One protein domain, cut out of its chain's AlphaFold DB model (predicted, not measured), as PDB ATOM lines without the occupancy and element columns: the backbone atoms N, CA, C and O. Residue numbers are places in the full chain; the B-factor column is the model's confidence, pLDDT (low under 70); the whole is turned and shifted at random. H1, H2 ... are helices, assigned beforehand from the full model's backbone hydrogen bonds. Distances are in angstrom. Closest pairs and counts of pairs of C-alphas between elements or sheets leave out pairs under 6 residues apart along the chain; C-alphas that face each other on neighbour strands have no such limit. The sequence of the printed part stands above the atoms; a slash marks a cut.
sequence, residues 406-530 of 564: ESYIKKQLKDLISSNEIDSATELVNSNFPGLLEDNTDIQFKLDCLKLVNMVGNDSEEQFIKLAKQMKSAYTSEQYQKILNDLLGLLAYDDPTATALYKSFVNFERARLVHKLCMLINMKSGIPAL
ATOM      1  N   GLU A 406     174.983 143.321 208.234       92.94
ATOM      2  CA  GLU A 406     174.583 144.730 208.166       92.94
ATOM      3  C   GLU A 406     174.938 145.380 206.827       92.94
ATOM      4  O   GLU A 406     174.205 146.242 206.347       92.94
ATOM      5  N   SER A 407     176.055 144.981 206.215       92.75
ATOM      6  CA  SER A 407     176.483 145.493 204.912       92.75
ATOM      7  C   SER A 407     175.505 145.079 203.808       92.75
ATOM      8  O   SER A 407     175.096 145.911 202.996       92.75
ATOM      9  N   TYR A 408     175.043 143.824 203.832       94.75
ATOM     10  CA  TYR A 408     174.020 143.330 202.908       94.75
ATOM     11  C   TYR A 408     172.662 144.000 203.132       94.75
ATOM     12  O   TYR A 408     172.017 144.384 202.159       94.75
ATOM     13  N   ILE A 409     172.263 144.217 204.390       94.38
ATOM     14  CA  ILE A 409     171.017 144.932 204.702       94.38
ATOM     15  C   ILE A 409     171.077 146.372 204.179       94.38
ATOM     16  O   ILE A 409     170.131 146.838 203.553       94.38
ATOM     17  N   LYS A 410     172.202 147.077 204.363       94.69
ATOM     18  CA  LYS A 410     172.389 148.428 203.804       94.69
ATOM     19  C   LYS A 410     172.354 148.437 202.280       94.69
ATOM     20  O   LYS A 410     171.824 149.384 201.711       94.69
ATOM     21  N   LYS A 411     172.914 147.418 201.620       94.50
ATOM     22  CA  LYS A 411     172.819 147.271 200.162       94.50
ATOM     23  C   LYS A 411     171.354 147.151 199.736       94.50
ATOM     24  O   LYS A 411     170.886 147.982 198.970       94.50
ATOM     25  N   GLN A 412     170.624 146.188 200.298       94.81
ATOM     26  CA  GLN A 412     169.201 145.988 200.001       94.81
ATOM     27  C   GLN A 412     168.380 147.253 200.281       94.81
ATOM     28  O   GLN A 412     167.549 147.643 199.473       94.81
ATOM     29  N   LEU A 413     168.662 147.949 201.383       94.12
ATOM     30  CA  LEU A 413     168.016 149.216 201.717       94.12
ATOM     31  C   LEU A 413     168.243 150.291 200.641       94.12
ATOM     32  O   LEU A 413     167.313 151.019 200.296       94.12
ATOM     33  N   LYS A 414     169.466 150.402 200.112       91.81
ATOM     34  CA  LYS A 414     169.784 151.329 199.015       91.81
ATOM     35  C   LYS A 414     169.039 150.963 197.743       91.81
ATOM     36  O   LYS A 414     168.507 151.866 197.101       91.81
ATOM     37  N   ASP A 415     168.990 149.677 197.414       92.19
ATOM     38  CA  ASP A 415     168.310 149.171 196.224       92.19
ATOM     39  C   ASP A 415     166.801 149.473 196.316       92.19
ATOM     40  O   ASP A 415     166.253 150.115 195.426       92.19
ATOM     41  N   LEU A 416     166.157 149.167 197.450       93.69
ATOM     42  CA  LEU A 416     164.728 149.432 197.680       93.69
ATOM     43  C   LEU A 416     164.380 150.926 197.636       93.69
ATOM     44  O   LEU A 416     163.416 151.324 196.984       93.69
ATOM     45  N   ILE A 417     165.171 151.784 198.292       89.69
ATOM     46  CA  ILE A 417     164.926 153.235 198.272       89.69
ATOM     47  C   ILE A 417     165.173 153.816 196.870       89.69
ATOM     48  O   ILE A 417     164.477 154.746 196.456       89.69
ATOM     49  N   SER A 418     166.136 153.275 196.121       86.62
ATOM     50  CA  SER A 418     166.396 153.691 194.738       86.62
ATOM     51  C   SER A 418     165.251 153.285 193.808       86.62
ATOM     52  O   SER A 418     164.807 154.113 193.014       86.62
ATOM     53  N   SER A 419     164.715 152.075 193.988       88.06
ATOM     54  CA  SER A 419     163.568 151.518 193.257       88.06
ATOM     55  C   SER A 419     162.205 152.013 193.745       88.06
ATOM     56  O   SER A 419     161.183 151.511 193.291       88.06
ATOM     57  N   ASN A 420     162.156 153.017 194.631       86.88
ATOM     58  CA  ASN A 420     160.918 153.612 195.149       86.88
ATOM     59  C   ASN A 420     160.049 152.687 196.030       86.88
ATOM     60  O   ASN A 420     158.926 153.054 196.384       86.88
ATOM     61  N   GLU A 421     160.583 151.553 196.479       90.00
ATOM     62  CA  GLU A 421     159.915 150.570 197.340       90.00
ATOM     63  C   GLU A 421     160.082 150.913 198.832       90.00
ATOM     64  O   GLU A 421     160.728 150.207 199.611       90.00
ATOM     65  N   ILE A 422     159.521 152.050 199.252       90.25
ATOM     66  CA  ILE A 422     159.762 152.594 200.601       90.25
ATOM     67  C   ILE A 422     159.093 151.759 201.712       90.25
ATOM     68  O   ILE A 422     159.599 151.708 202.836       90.25
ATOM     69  N   ASP A 423     157.963 151.104 201.430       90.88
ATOM     70  CA  ASP A 423     157.298 150.206 202.387       90.88
ATOM     71  C   ASP A 423     158.169 148.985 202.692       90.88
ATOM     72  O   ASP A 423     158.501 148.757 203.857       90.88
ATOM     73  N   SER A 424     158.655 148.304 201.649       93.44
ATOM     74  CA  SER A 424     159.621 147.207 201.757       93.44
ATOM     75  C   SER A 424     160.892 147.648 202.493       93.44
ATOM     76  O   SER A 424     161.416 146.921 203.335       93.44
ATOM     77  N   ALA A 425     161.378 148.870 202.238       93.00
ATOM     78  CA  ALA A 425     162.534 149.427 202.943       93.00
ATOM     79  C   ALA A 425     162.268 149.632 204.447       93.00
ATOM     80  O   ALA A 425     163.127 149.336 205.277       93.00
ATOM     81  N   THR A 426     161.077 150.116 204.807       92.25
ATOM     82  CA  THR A 426     160.661 150.305 206.208       92.25
ATOM     83  C   THR A 426     160.533 148.957 206.919       92.25
ATOM     84  O   THR A 426     161.012 148.799 208.044       92.25
ATOM     85  N   GLU A 427     159.945 147.964 206.253       94.62
ATOM     86  CA  GLU A 427     159.820 146.601 206.768       94.62
ATOM     87  C   GLU A 427     161.185 145.934 206.967       94.62
ATOM     88  O   GLU A 427     161.432 145.355 208.027       94.62
ATOM     89  N   LEU A 428     162.105 146.085 206.006       94.06
ATOM     90  CA  LEU A 428     163.474 145.581 206.102       94.06
ATOM     91  C   LEU A 428     164.197 146.153 207.330       94.06
ATOM     92  O   LEU A 428     164.862 145.408 208.058       94.06
ATOM     93  N   VAL A 429     164.058 147.461 207.580       93.62
ATOM     94  CA  VAL A 429     164.669 148.127 208.741       93.62
ATOM     95  C   VAL A 429     164.027 147.658 210.041       93.62
ATOM     96  O   VAL A 429     164.757 147.258 210.940       93.62
ATOM     97  N   ASN A 430     162.698 147.646 210.149       93.75
ATOM     98  CA  ASN A 430     162.011 147.240 211.381       93.75
ATOM     99  C   ASN A 430     162.225 145.759 211.722       93.75
ATOM    100  O   ASN A 430     162.370 145.418 212.894       93.75
ATOM    101  N   SER A 431     162.300 144.892 210.709       94.75
ATOM    102  CA  SER A 431     162.541 143.455 210.890       94.75
ATOM    103  C   SER A 431     163.951 143.157 211.396       94.75
ATOM    104  O   SER A 431     164.137 142.262 212.217       94.75
ATOM    105  N   ASN A 432     164.961 143.896 210.920       94.25
ATOM    106  CA  ASN A 432     166.358 143.668 211.311       94.25
ATOM    107  C   ASN A 432     166.802 144.525 212.507       94.25
ATOM    108  O   ASN A 432     167.674 144.106 213.264       94.25
ATOM    109  N   PHE A 433     166.211 145.708 212.687       93.69
ATOM    110  CA  PHE A 433     166.570 146.686 213.716       93.69
ATOM    111  C   PHE A 433     165.315 147.256 214.408       93.69
ATOM    112  O   PHE A 433     164.968 148.425 214.201       93.69
ATOM    113  N   PRO A 434     164.633 146.467 215.260       92.31
ATOM    114  CA  PRO A 434     163.413 146.904 215.934       92.31
ATOM    115  C   PRO A 434     163.609 148.192 216.752       92.31
ATOM    116  O   PRO A 434     164.634 148.380 217.419       92.31
ATOM    117  N   GLY A 435     162.621 149.088 216.690       88.38
ATOM    118  CA  GLY A 435     162.618 150.378 217.389       88.38
ATOM    119  C   GLY A 435     163.489 151.471 216.753       88.38
ATOM    120  O   GLY A 435     163.401 152.616 217.172       88.38
ATOM    121  N   LEU A 436     164.297 151.182 215.718       91.69
ATOM    122  CA  LEU A 436     165.193 152.186 215.116       91.69
ATOM    123  C   LEU A 436     164.437 153.405 214.567       91.69
ATOM    124  O   LEU A 436     164.880 154.539 214.749       91.69
ATOM    125  N   LEU A 437     163.315 153.168 213.883       90.25
ATOM    126  CA  LEU A 437     162.495 154.222 213.285       90.25
ATOM    127  C   LEU A 437     161.580 154.898 214.316       90.25
ATOM    128  O   LEU A 437     161.344 156.098 214.216       90.25
ATOM    129  N   GLU A 438     161.135 154.159 215.335       88.06
ATOM    130  CA  GLU A 438     160.358 154.698 216.461       88.06
ATOM    131  C   GLU A 438     161.193 155.691 217.283       88.06
ATOM    132  O   GLU A 438     160.721 156.779 217.610       88.06
ATOM    133  N   ASP A 439     162.463 155.354 217.526       88.00
ATOM    134  CA  ASP A 439     163.440 156.212 218.204       88.00
ATOM    135  C   ASP A 439     163.804 157.464 217.368       88.00
ATOM    136  O   ASP A 439     164.339 158.436 217.901       88.00
ATOM    137  N   ASN A 440     163.544 157.455 216.052       89.56
ATOM    138  CA  ASN A 440     163.963 158.491 215.099       89.56
ATOM    139  C   ASN A 440     162.790 158.971 214.225       89.56
ATOM    140  O   ASN A 440     162.789 158.800 213.002       89.56
ATOM    141  N   THR A 441     161.815 159.634 214.851       87.62
ATOM    142  CA  THR A 441     160.581 160.123 214.205       87.62
ATOM    143  C   THR A 441     160.825 161.021 212.985       87.62
ATOM    144  O   THR A 441     160.072 160.947 212.017       87.62
ATOM    145  N   ASP A 442     161.910 161.804 212.970       86.62
ATOM    146  CA  ASP A 442     162.331 162.611 211.812       86.62
ATOM    147  C   ASP A 442     162.583 161.773 210.551       86.62
ATOM    148  O   ASP A 442     162.299 162.195 209.430       86.62
ATOM    149  N   ILE A 443     163.178 160.592 210.720       88.75
ATOM    150  CA  ILE A 443     163.534 159.697 209.617       88.75
ATOM    151  C   ILE A 443     162.293 158.998 209.095       88.75
ATOM    152  O   ILE A 443     162.115 158.923 207.880       88.75
ATOM    153  N   GLN A 444     161.419 158.564 210.003       89.19
ATOM    154  CA  GLN A 444     160.120 158.015 209.643       89.19
ATOM    155  C   GLN A 444     159.297 159.038 208.849       89.19
ATOM    156  O   GLN A 444     158.840 158.730 207.751       89.19
ATOM    157  N   PHE A 445     159.218 160.285 209.327       89.62
ATOM    158  CA  PHE A 445     158.541 161.372 208.618       89.62
ATOM    159  C   PHE A 445     159.094 161.568 207.201       89.62
ATOM    160  O   PHE A 445     158.332 161.663 206.243       89.62
ATOM    161  N   LYS A 446     160.424 161.585 207.038       88.25
ATOM    162  CA  LYS A 446     161.057 161.739 205.718       88.25
ATOM    163  C   LYS A 446     160.813 160.551 204.785       88.25
ATOM    164  O   LYS A 446     160.642 160.769 203.586       88.25
ATOM    165  N   LEU A 447     160.779 159.320 205.301       88.88
ATOM    166  CA  LEU A 447     160.386 158.138 204.524       88.88
ATOM    167  C   LEU A 447     158.933 158.264 204.049       88.88
ATOM    168  O   LEU A 447     158.651 158.039 202.872       88.88
ATOM    169  N   ASP A 448     158.032 158.699 204.926       88.81
ATOM    170  CA  ASP A 448     156.627 158.926 204.585       88.81
ATOM    171  C   ASP A 448     156.468 160.070 203.557       88.81
ATOM    172  O   ASP A 448     155.673 159.965 202.622       88.81
ATOM    173  N   CYS A 449     157.287 161.128 203.637       87.94
ATOM    174  CA  CYS A 449     157.354 162.167 202.604       87.94
ATOM    175  C   CYS A 449     157.797 161.606 201.246       87.94
ATOM    176  O   CYS A 449     157.214 161.969 200.226       87.94
ATOM    177  N   LEU A 450     158.797 160.717 201.201       86.19
ATOM    178  CA  LEU A 450     159.196 160.064 199.948       86.19
ATOM    179  C   LEU A 450     158.082 159.174 199.383       86.19
ATOM    180  O   LEU A 450     157.894 159.158 198.169       86.19
ATOM    181  N   LYS A 451     157.305 158.491 200.240       87.69
ATOM    182  CA  LYS A 451     156.105 157.747 199.812       87.69
ATOM    183  C   LYS A 451     155.088 158.670 199.152       87.69
ATOM    184  O   LYS A 451     154.644 158.377 198.046       87.69
ATOM    185  N   LEU A 452     154.773 159.802 199.786       86.56
ATOM    186  CA  LEU A 452     153.878 160.811 199.210       86.56
ATOM    187  C   LEU A 452     154.383 161.293 197.847       86.56
ATOM    188  O   LEU A 452     153.631 161.286 196.879       86.56
ATOM    189  N   VAL A 453     155.661 161.657 197.744       84.50
ATOM    190  CA  VAL A 453     156.254 162.131 196.485       84.50
ATOM    191  C   VAL A 453     156.187 161.061 195.386       84.50
ATOM    192  O   VAL A 453     155.855 161.385 194.248       84.50
ATOM    193  N   ASN A 454     156.417 159.784 195.707       82.81
ATOM    194  CA  ASN A 454     156.256 158.691 194.741       82.81
ATOM    195  C   ASN A 454     154.804 158.497 194.290       82.81
ATOM    196  O   ASN A 454     154.574 158.224 193.115       82.81
ATOM    197  N   MET A 455     153.823 158.663 195.184       82.25
ATOM    198  CA  MET A 455     152.400 158.545 194.833       82.25
ATOM    199  C   MET A 455     151.949 159.627 193.846       82.25
ATOM    200  O   MET A 455     151.135 159.339 192.972       82.25
ATOM    201  N   VAL A 456     152.512 160.837 193.945       79.00
ATOM    202  CA  VAL A 456     152.259 161.925 192.983       79.00
ATOM    203  C   VAL A 456     152.785 161.574 191.590       79.00
ATOM    204  O   VAL A 456     152.156 161.918 190.602       79.00
ATOM    205  N   GLY A 457     153.918 160.873 191.495       67.81
ATOM    206  CA  GLY A 457     154.487 160.464 190.204       67.81
ATOM    207  C   GLY A 457     153.738 159.324 189.501       67.81
ATOM    208  O   GLY A 457     153.989 159.090 188.324       67.81
ATOM    209  N   ASN A 458     152.843 158.626 190.210       70.94
ATOM    210  CA  ASN A 458     152.116 157.446 189.727       70.94
ATOM    211  C   ASN A 458     150.593 157.689 189.585       70.94
ATOM    212  O   ASN A 458     149.834 156.722 189.564       70.94
ATOM    213  N   ASP A 459     150.137 158.949 189.557       65.50
ATOM    214  CA  ASP A 459     148.720 159.356 189.443       65.50
ATOM    215  C   ASP A 459     147.768 158.740 190.499       65.50
ATOM    216  O   ASP A 459     146.583 158.512 190.253       65.50
ATOM    217  N   SER A 460     148.260 158.479 191.718       74.38
ATOM    218  CA  SER A 460     147.464 157.896 192.816       74.38
ATOM    219  C   SER A 460     147.000 158.959 193.825       74.38
ATOM    220  O   SER A 460     147.388 158.961 195.000       74.38
ATOM    221  N   GLU A 461     146.157 159.897 193.377       78.06
ATOM    222  CA  GLU A 461     145.709 161.051 194.182       78.06
ATOM    223  C   GLU A 461     144.930 160.655 195.449       78.06
ATOM    224  O   GLU A 461     145.103 161.247 196.518       78.06
ATOM    225  N   GLU A 462     144.076 159.631 195.366       80.31
ATOM    226  CA  GLU A 462     143.230 159.215 196.491       80.31
ATOM    227  C   GLU A 462     144.067 158.654 197.655       80.31
ATOM    228  O   GLU A 462     143.841 158.985 198.826       80.31
ATOM    229  N   GLN A 463     145.084 157.847 197.333       80.69
ATOM    230  CA  GLN A 463     146.011 157.290 198.320       80.69
ATOM    231  C   GLN A 463     146.916 158.376 198.903       80.69
ATOM    232  O   GLN A 463     147.117 158.404 200.121       80.69
ATOM    233  N   PHE A 464     147.372 159.314 198.067       85.38
ATOM    234  CA  PHE A 464     148.139 160.473 198.511       85.38
ATOM    235  C   PHE A 464     147.369 161.285 199.557       85.38
ATOM    236  O   PHE A 464     147.878 161.537 200.649       85.38
ATOM    237  N   ILE A 465     146.117 161.662 199.270       84.19
ATOM    238  CA  ILE A 465     145.306 162.481 200.184       84.19
ATOM    239  C   ILE A 465     145.052 161.736 201.498       84.19
ATOM    240  O   ILE A 465     145.070 162.346 202.573       84.19
ATOM    241  N   LYS A 466     144.818 160.421 201.436       87.81
ATOM    242  CA  LYS A 466     144.613 159.592 202.629       87.81
ATOM    243  C   LYS A 466     145.861 159.566 203.514       87.81
ATOM    244  O   LYS A 466     145.746 159.842 204.709       87.81
ATOM    245  N   LEU A 467     147.032 159.294 202.934       85.69
ATOM    246  CA  LEU A 467     148.299 159.255 203.664       85.69
ATOM    247  C   LEU A 467     148.670 160.643 204.207       85.69
ATOM    248  O   LEU A 467     148.997 160.773 205.383       85.69
ATOM    249  N   ALA A 468     148.514 161.702 203.409       85.94
ATOM    250  CA  ALA A 468     148.785 163.072 203.840       85.94
ATOM    251  C   ALA A 468     147.902 163.486 205.029       85.94
ATOM    252  O   ALA A 468     148.387 164.105 205.976       85.94
ATOM    253  N   LYS A 469     146.616 163.100 205.049       86.75
ATOM    254  CA  LYS A 469     145.728 163.329 206.204       86.75
ATOM    255  C   LYS A 469     146.187 162.568 207.449       86.75
ATOM    256  O   LYS A 469     146.177 163.141 208.538       86.75
ATOM    257  N   GLN A 470     146.608 161.312 207.295       89.06
ATOM    258  CA  GLN A 470     147.156 160.516 208.400       89.06
ATOM    259  C   GLN A 470     148.430 161.162 208.961       89.06
ATOM    260  O   GLN A 470     148.508 161.411 210.165       89.06
ATOM    261  N   MET A 471     149.368 161.546 208.093       88.44
ATOM    262  CA  MET A 471     150.590 162.256 208.478       88.44
ATOM    263  C   MET A 471     150.287 163.584 209.176       88.44
ATOM    264  O   MET A 471     150.918 163.907 210.179       88.44
ATOM    265  N   LYS A 472     149.273 164.328 208.718       86.81
ATOM    266  CA  LYS A 472     148.867 165.592 209.344       86.81
ATOM    267  C   LYS A 472     148.429 165.414 210.799       86.81
ATOM    268  O   LYS A 472     148.668 166.307 211.607       86.81
ATOM    269  N   SER A 473     147.798 164.283 211.121       86.31
ATOM    270  CA  SER A 473     147.406 163.943 212.493       86.31
ATOM    271  C   SER A 473     148.551 163.372 213.336       86.31
ATOM    272  O   SER A 473     148.595 163.629 214.535       86.31
ATOM    273  N   ALA A 474     149.480 162.636 212.719       86.00
ATOM    274  CA  ALA A 474     150.594 161.988 213.409       86.00
ATOM    275  C   ALA A 474     151.750 162.954 213.737       86.00
ATOM    276  O   ALA A 474     152.385 162.822 214.780       86.00
ATOM    277  N   TYR A 475     152.005 163.946 212.877       88.75
ATOM    278  CA  TYR A 475     153.164 164.840 212.968       88.75
ATOM    279  C   TYR A 475     152.735 166.291 213.230       88.75
ATOM    280  O   TYR A 475     152.558 167.072 212.301       88.75
ATOM    281  N   THR A 476     152.565 166.686 214.495       85.69
ATOM    282  CA  THR A 476     151.962 167.987 214.874       85.69
ATOM    283  C   THR A 476     152.921 169.182 214.898       85.69
ATOM    284  O   THR A 476     152.462 170.319 214.998       85.69
ATOM    285  N   SER A 477     154.235 168.960 214.795       86.62
ATOM    286  CA  SER A 477     155.235 170.040 214.791       86.62
ATOM    287  C   SER A 477     155.049 170.987 213.601       86.62
ATOM    288  O   SER A 477     154.820 170.547 212.474       86.62
ATOM    289  N   GLU A 478     155.214 172.292 213.838       85.06
ATOM    290  CA  GLU A 478     155.091 173.344 212.818       85.06
ATOM    291  C   GLU A 478     156.006 173.093 211.607       85.06
ATOM    292  O   GLU A 478     155.595 173.280 210.460       85.06
ATOM    293  N   GLN A 479     157.218 172.583 211.849       81.12
ATOM    294  CA  GLN A 479     158.189 172.272 210.795       81.12
ATOM    295  C   GLN A 479     157.690 171.160 209.858       81.12
ATOM    296  O   GLN A 479     157.767 171.304 208.636       81.12
ATOM    297  N   TYR A 480     157.124 170.079 210.408       85.25
ATOM    298  CA  TYR A 480     156.565 168.976 209.616       85.25
ATOM    299  C   TYR A 480     155.312 169.404 208.857       85.25
ATOM    300  O   TYR A 480     155.151 169.071 207.685       85.25
ATOM    301  N   GLN A 481     154.441 170.182 209.504       85.38
ATOM    302  CA  GLN A 481     153.214 170.692 208.891       85.38
ATOM    303  C   GLN A 481     153.514 171.591 207.693       85.38
ATOM    304  O   GLN A 481     152.833 171.491 206.674       85.38
ATOM    305  N   LYS A 482     154.551 172.434 207.780       83.81
ATOM    306  CA  LYS A 482     154.992 173.268 206.659       83.81
ATOM    307  C   LYS A 482     155.417 172.415 205.461       83.81
ATOM    308  O   LYS A 482     154.864 172.592 204.382       83.81
ATOM    309  N   ILE A 483     156.307 171.442 205.674       82.12
ATOM    310  CA  ILE A 483     156.769 170.527 204.615       82.12
ATOM    311  C   ILE A 483     155.591 169.757 204.001       82.12
ATOM    312  O   ILE A 483     155.499 169.625 202.784       82.12
ATOM    313  N   LEU A 484     154.664 169.273 204.829       85.06
ATOM    314  CA  LEU A 484     153.489 168.543 204.366       85.06
ATOM    315  C   LEU A 484     152.555 169.425 203.522       85.06
ATOM    316  O   LEU A 484     152.025 168.955 202.519       85.06
ATOM    317  N   ASN A 485     152.363 170.692 203.901       84.38
ATOM    318  CA  ASN A 485     151.584 171.649 203.112       84.38
ATOM    319  C   ASN A 485     152.263 171.956 201.769       84.38
ATOM    320  O   ASN A 485     151.577 172.015 200.751       84.38
ATOM    321  N   ASP A 486     153.592 172.091 201.752       82.19
ATOM    322  CA  ASP A 486     154.356 172.287 200.516       82.19
ATOM    323  C   ASP A 486     154.226 171.067 199.578       82.19
ATOM    324  O   ASP A 486     154.029 171.226 198.374       82.19
ATOM    325  N   LEU A 487     154.255 169.847 200.131       82.94
ATOM    326  CA  LEU A 487     154.022 168.603 199.386       82.94
ATOM    327  C   LEU A 487     152.576 168.472 198.891       82.94
ATOM    328  O   LEU A 487     152.363 168.060 197.757       82.94
ATOM    329  N   LEU A 488     151.576 168.844 199.696       83.56
ATOM    330  CA  LEU A 488     150.170 168.914 199.268       83.56
ATOM    331  C   LEU A 488     149.987 169.884 198.095       83.56
ATOM    332  O   LEU A 488     149.183 169.623 197.203       83.56
ATOM    333  N   GLY A 489     150.758 170.973 198.075       81.50
ATOM    334  CA  GLY A 489     150.788 171.927 196.972       81.50
ATOM    335  C   GLY A 489     151.243 171.325 195.640       81.50
ATOM    336  O   GLY A 489     150.886 171.870 194.600       81.50
ATOM    337  N   LEU A 490     151.966 170.196 195.638       80.06
ATOM    338  CA  LEU A 490     152.372 169.513 194.404       80.06
ATOM    339  C   LEU A 490     151.174 169.029 193.581       80.06
ATOM    340  O   LEU A 490     151.255 169.066 192.359       80.06
ATOM    341  N   LEU A 491     150.064 168.649 194.227       78.62
ATOM    342  CA  LEU A 491     148.837 168.221 193.539       78.62
ATOM    343  C   LEU A 491     148.165 169.343 192.737       78.62
ATOM    344  O   LEU A 491     147.316 169.075 191.898       78.62
ATOM    345  N   ALA A 492     148.495 170.607 193.015       80.19
ATOM    346  CA  ALA A 492     147.912 171.741 192.304       80.19
ATOM    347  C   ALA A 492     148.604 172.034 190.961       80.19
ATOM    348  O   ALA A 492     148.160 172.931 190.244       80.19
ATOM    349  N   TYR A 493     149.703 171.343 190.640       78.69
ATOM    350  CA  TYR A 493     150.443 171.522 189.391       78.69
ATOM    351  C   TYR A 493     150.019 170.489 188.349       78.69
ATOM    352  O   TYR A 493     149.899 169.312 188.668       78.69
ATOM    353  N   ASP A 494     149.900 170.924 187.092       74.06
ATOM    354  CA  ASP A 494     149.565 170.045 185.960       74.06
ATOM    355  C   ASP A 494     150.637 168.965 185.705       74.06
ATOM    356  O   ASP A 494     150.319 167.860 185.281       74.06
ATOM    357  N   ASP A 495     151.912 169.277 185.975       78.06
ATOM    358  CA  ASP A 495     153.021 168.312 186.001       78.06
ATOM    359  C   ASP A 495     153.829 168.486 187.300       78.06
ATOM    360  O   ASP A 495     154.765 169.300 187.373       78.06
ATOM    361  N   PRO A 496     153.490 167.723 188.350       75.25
ATOM    362  CA  PRO A 496     154.189 167.791 189.626       75.25
ATOM    363  C   PRO A 496     155.654 167.343 189.532       75.25
ATOM    364  O   PRO A 496     156.498 167.837 190.287       75.25
ATOM    365  N   THR A 497     155.987 166.444 188.600       76.38
ATOM    366  CA  THR A 497     157.326 165.841 188.469       76.38
ATOM    367  C   THR A 497     158.355 166.815 187.887       76.38
ATOM    368  O   THR A 497     159.551 166.755 188.198       76.38
ATOM    369  N   ALA A 498     157.896 167.786 187.091       77.06
ATOM    370  CA  ALA A 498     158.738 168.849 186.561       77.06
ATOM    371  C   ALA A 498     159.163 169.880 187.620       77.06
ATOM    372  O   ALA A 498     160.159 170.589 187.402       77.06
ATOM    373  N   THR A 499     158.469 169.960 188.760       76.56
ATOM    374  CA  THR A 499     158.705 170.990 189.779       76.56
ATOM    375  C   THR A 499     160.067 170.847 190.474       76.56
ATOM    376  O   THR A 499     160.598 169.752 190.685       76.56
ATOM    377  N   ALA A 500     160.655 171.982 190.866       73.06
ATOM    378  CA  ALA A 500     161.921 172.007 191.603       73.06
ATOM    379  C   ALA A 500     161.809 171.315 192.973       73.06
ATOM    380  O   ALA A 500     162.757 170.668 193.415       73.06
ATOM    381  N   LEU A 501     160.641 171.415 193.616       70.00
ATOM    382  CA  LEU A 501     160.372 170.787 194.905       70.00
ATOM    383  C   LEU A 501     160.396 169.259 194.786       70.00
ATOM    384  O   LEU A 501     161.122 168.612 195.539       70.00
ATOM    385  N   TYR A 502     159.706 168.696 193.787       73.56
ATOM    386  CA  TYR A 502     159.751 167.262 193.494       73.56
ATOM    387  C   TYR A 502     161.190 166.788 193.243       73.56
ATOM    388  O   TYR A 502     161.682 165.890 193.924       73.56
ATOM    389  N   LYS A 503     161.923 167.460 192.345       74.12
ATOM    390  CA  LYS A 503     163.319 167.115 192.015       74.12
ATOM    391  C   LYS A 503     164.263 167.199 193.220       74.12
ATOM    392  O   LYS A 503     165.154 166.360 193.347       74.12
ATOM    393  N   SER A 504     164.090 168.193 194.092       69.06
ATOM    394  CA  SER A 504     164.901 168.361 195.303       69.06
ATOM    395  C   SER A 504     164.666 167.228 196.303       69.06
ATOM    396  O   SER A 504     165.624 166.629 196.795       69.06
ATOM    397  N   PHE A 505     163.401 166.892 196.575       68.75
ATOM    398  CA  PHE A 505     163.051 165.794 197.478       68.75
ATOM    399  C   PHE A 505     163.499 164.434 196.928       68.75
ATOM    400  O   PHE A 505     164.102 163.641 197.649       68.75
ATOM    401  N   VAL A 506     163.266 164.178 195.639       70.25
ATOM    402  CA  VAL A 506     163.600 162.897 195.003       70.25
ATOM    403  C   VAL A 506     165.102 162.653 194.944       70.25
ATOM    404  O   VAL A 506     165.532 161.544 195.249       70.25
ATOM    405  N   ASN A 507     165.906 163.654 194.578       66.19
ATOM    406  CA  ASN A 507     167.335 163.441 194.344       66.19
ATOM    407  C   ASN A 507     168.178 163.663 195.604       66.19
ATOM    408  O   ASN A 507     169.029 162.842 195.938       66.19
ATOM    409  N   PHE A 508     167.954 164.769 196.317       64.69
ATOM    410  CA  PHE A 508     168.849 165.192 197.395       64.69
ATOM    411  C   PHE A 508     168.435 164.620 198.752       64.69
ATOM    412  O   PHE A 508     169.264 164.054 199.469       64.69
ATOM    413  N   GLU A 509     167.146 164.698 199.098       72.88
ATOM    414  CA  GLU A 509     166.671 164.145 200.371       72.88
ATOM    415  C   GLU A 509     166.746 162.616 200.395       72.88
ATOM    416  O   GLU A 509     167.081 162.053 201.435       72.88
ATOM    417  N   ARG A 510     166.560 161.937 199.255       80.50
ATOM    418  CA  ARG A 510     166.754 160.482 199.145       80.50
ATOM    419  C   ARG A 510     168.168 160.053 199.534       80.50
ATOM    420  O   ARG A 510     168.330 159.200 200.404       80.50
ATOM    421  N   ALA A 511     169.191 160.667 198.939       77.00
ATOM    422  CA  ALA A 511     170.584 160.340 199.240       77.00
ATOM    423  C   ALA A 511     170.933 160.628 200.712       77.00
ATOM    424  O   ALA A 511     171.563 159.802 201.377       77.00
ATOM    425  N   ARG A 512     170.463 161.762 201.254       79.88
ATOM    426  CA  ARG A 512     170.643 162.112 202.676       79.88
ATOM    427  C   ARG A 512     169.960 161.123 203.609       79.88
ATOM    428  O   ARG A 512     170.533 160.757 204.634       79.88
ATOM    429  N   LEU A 513     168.750 160.691 203.266       85.56
ATOM    430  CA  LEU A 513     167.978 159.745 204.059       85.56
ATOM    431  C   LEU A 513     168.654 158.377 204.099       85.56
ATOM    432  O   LEU A 513     168.872 157.842 205.182       85.56
ATOM    433  N   VAL A 514     169.062 157.859 202.937       87.62
ATOM    434  CA  VAL A 514     169.845 156.620 202.818       87.62
ATOM    435  C   VAL A 514     171.114 156.705 203.660       87.62
ATOM    436  O   VAL A 514     171.418 155.786 204.423       87.62
ATOM    437  N   HIS A 515     171.848 157.814 203.554       85.00
ATOM    438  CA  HIS A 515     173.063 158.035 204.328       85.00
ATOM    439  C   HIS A 515     172.787 157.991 205.836       85.00
ATOM    440  O   HIS A 515     173.448 157.241 206.555       85.00
ATOM    441  N   LYS A 516     171.784 158.742 206.310       87.94
ATOM    442  CA  LYS A 516     171.431 158.816 207.733       87.94
ATOM    443  C   LYS A 516     170.918 157.475 208.267       87.94
ATOM    444  O   LYS A 516     171.331 157.067 209.346       87.94
ATOM    445  N   LEU A 517     170.118 156.740 207.493       90.50
ATOM    446  CA  LEU A 517     169.695 155.378 207.836       90.50
ATOM    447  C   LEU A 517     170.883 154.419 207.959       90.50
ATOM    448  O   LEU A 517     170.974 153.692 208.943       90.50
ATOM    449  N   CYS A 518     171.832 154.446 207.017       90.50
ATOM    450  CA  CYS A 518     173.036 153.614 207.102       90.50
ATOM    451  C   CYS A 518     173.861 153.921 208.363       90.50
ATOM    452  O   CYS A 518     174.394 153.001 208.985       90.50
ATOM    453  N   MET A 519     173.952 155.198 208.756       89.62
ATOM    454  CA  MET A 519     174.620 155.608 209.996       89.62
ATOM    455  C   MET A 519     173.878 155.129 211.245       89.62
ATOM    456  O   MET A 519     174.513 154.632 212.170       89.62
ATOM    457  N   LEU A 520     172.549 155.234 211.269       91.50
ATOM    458  CA  LEU A 520     171.730 154.748 212.380       91.50
ATOM    459  C   LEU A 520     171.824 153.224 212.531       91.50
ATOM    460  O   LEU A 520     171.980 152.732 213.647       91.50
ATOM    461  N   ILE A 521     171.819 152.487 211.416       92.81
ATOM    462  CA  ILE A 521     172.066 151.039 211.396       92.81
ATOM    463  C   ILE A 521     173.435 150.724 212.005       92.81
ATOM    464  O   ILE A 521     173.535 149.856 212.867       92.81
ATOM    465  N   ASN A 522     174.483 151.460 211.614       92.56
ATOM    466  CA  ASN A 522     175.810 151.303 212.213       92.56
ATOM    467  C   ASN A 522     175.768 151.481 213.731       92.56
ATOM    468  O   ASN A 522     176.190 150.586 214.459       92.56
ATOM    469  N   MET A 523     175.208 152.599 214.200       91.31
ATOM    470  CA  MET A 523     175.126 152.906 215.628       91.31
ATOM    471  C   MET A 523     174.359 151.827 216.407       91.31
ATOM    472  O   MET A 523     174.825 151.393 217.460       91.31
ATOM    473  N   LYS A 524     173.221 151.345 215.884       92.00
ATOM    474  CA  LYS A 524     172.413 150.291 216.525       92.00
ATOM    475  C   LYS A 524     173.155 148.949 216.586       92.00
ATOM    476  O   LYS A 524     173.006 148.230 217.568       92.00
ATOM    477  N   SER A 525     173.994 148.654 215.591       91.06
ATOM    478  CA  SER A 525     174.863 147.466 215.543       91.06
ATOM    479  C   SER A 525     176.206 147.628 216.272       91.06
ATOM    480  O   SER A 525     177.063 146.752 216.173       91.06
ATOM    481  N   GLY A 526     176.442 148.737 216.987       91.12
ATOM    482  CA  GLY A 526     177.716 148.993 217.674       91.12
ATOM    483  C   GLY A 526     178.900 149.260 216.732       91.12
ATOM    484  O   GLY A 526     180.056 149.163 217.141       91.12
ATOM    485  N   ILE A 527     178.626 149.585 215.469       91.38
ATOM    486  CA  ILE A 527     179.611 149.999 214.467       91.38
ATOM    487  C   ILE A 527     179.724 151.533 214.518       91.38
ATOM    488  O   ILE A 527     178.702 152.217 214.614       91.38
ATOM    489  N   PRO A 528     180.935 152.116 214.421       90.00
ATOM    490  CA  PRO A 528     181.092 153.564 214.342       90.00
ATOM    491  C   PRO A 528     180.262 154.180 213.210       90.00
ATOM    492  O   PRO A 528     180.184 153.640 212.103       90.00
ATOM    493  N   ALA A 529     179.653 155.335 213.480       88.25
ATOM    494  CA  ALA A 529     178.777 156.009 212.525       88.25
ATOM    495  C   ALA A 529     179.511 156.414 211.236       88.25
ATOM    496  O   ALA A 529     178.987 156.218 210.137       88.25
ATOM    497  N   LEU A 530     180.735 156.924 211.390       88.06
ATOM    498  CA  LEU A 530     181.664 157.245 210.308       88.06
ATOM    499  C   LEU A 530     182.675 156.115 210.127       88.06
ATOM    500  O   LEU A 530     183.132 155.519 211.103       88.06
TER     501      LEU A 530
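AT A GLANCE: This is residues 406 to 530 of the 564 residues of the protein "Vacuolar import and degradation protein 30" of Ogataea parapolymorpha (strain ATCC 26012 / BCRC 20466 / JCM 22074 / NRRL Y-7560 / DL-1) (UniProt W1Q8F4). Six helices form an elongated up-and-down bundle, each running against the one before it, with H3 in the middle. H4 and H5 make a triangle with H3 on one side, while H6, H1 and H2 close a ring of four with it on the other. The printed part has 125 residues with six named helices, H1 to H6, and no named strand: all helix. It is compact, with a radius of gyration of the C-alphas of 14.8 A and spans of 46 by 28 by 23 A.

HOW THE PARTS SIT: Start at H6, residues 500 to 524, which has a kink of 28 degrees near residue 510. It touches the hub H3, residues 441 to 457, closest at C-alphas 502 and 453, 6.9 A, at a tilt of 36 degrees, only just steep. H6 touches H1, residues 406 to 418, at C-alphas 518 and 410, 6.2 A. H1 and H2, residues 422 to 432, form a hairpin, closest at C-alphas 413 and 425, 5.6 A. H2 only just touches H3, with 3 pairs of C-alphas within 8 A, the closest 422 and 451 at 6.4 A; of H3, residues 447 to 451 alone take part. H3 and H4, residues 461 to 474, form a hairpin, closest at C-alphas 452 and 464, 5.8 A. H5, residues 478 to 492, runs the same way as H3 at 5 degrees, a shallow tilt. H4 and H6 are apart. Each O i to N i+4 pair is within hydrogen-bond range in H1, H2, H3 and H4, against 8 of 11 in H5 and 18 of 21 in H6.

IN THESE COORDINATES: Find C-alpha 500 at (161.921, 172.007, 191.603); H6 runs 34.7 A to C-alpha 524 at (172.413, 150.291, 216.525). H3 spans 24.8 A, H5 21.8 A.

THE WHOLE: The C-alphas of Asp 494 and Gly 526 are farthest apart, 47.3 A. The printed part has no cut and no long link. Confidence is under 70 at residues 457, 459, 504 to 505 and 507 to 508.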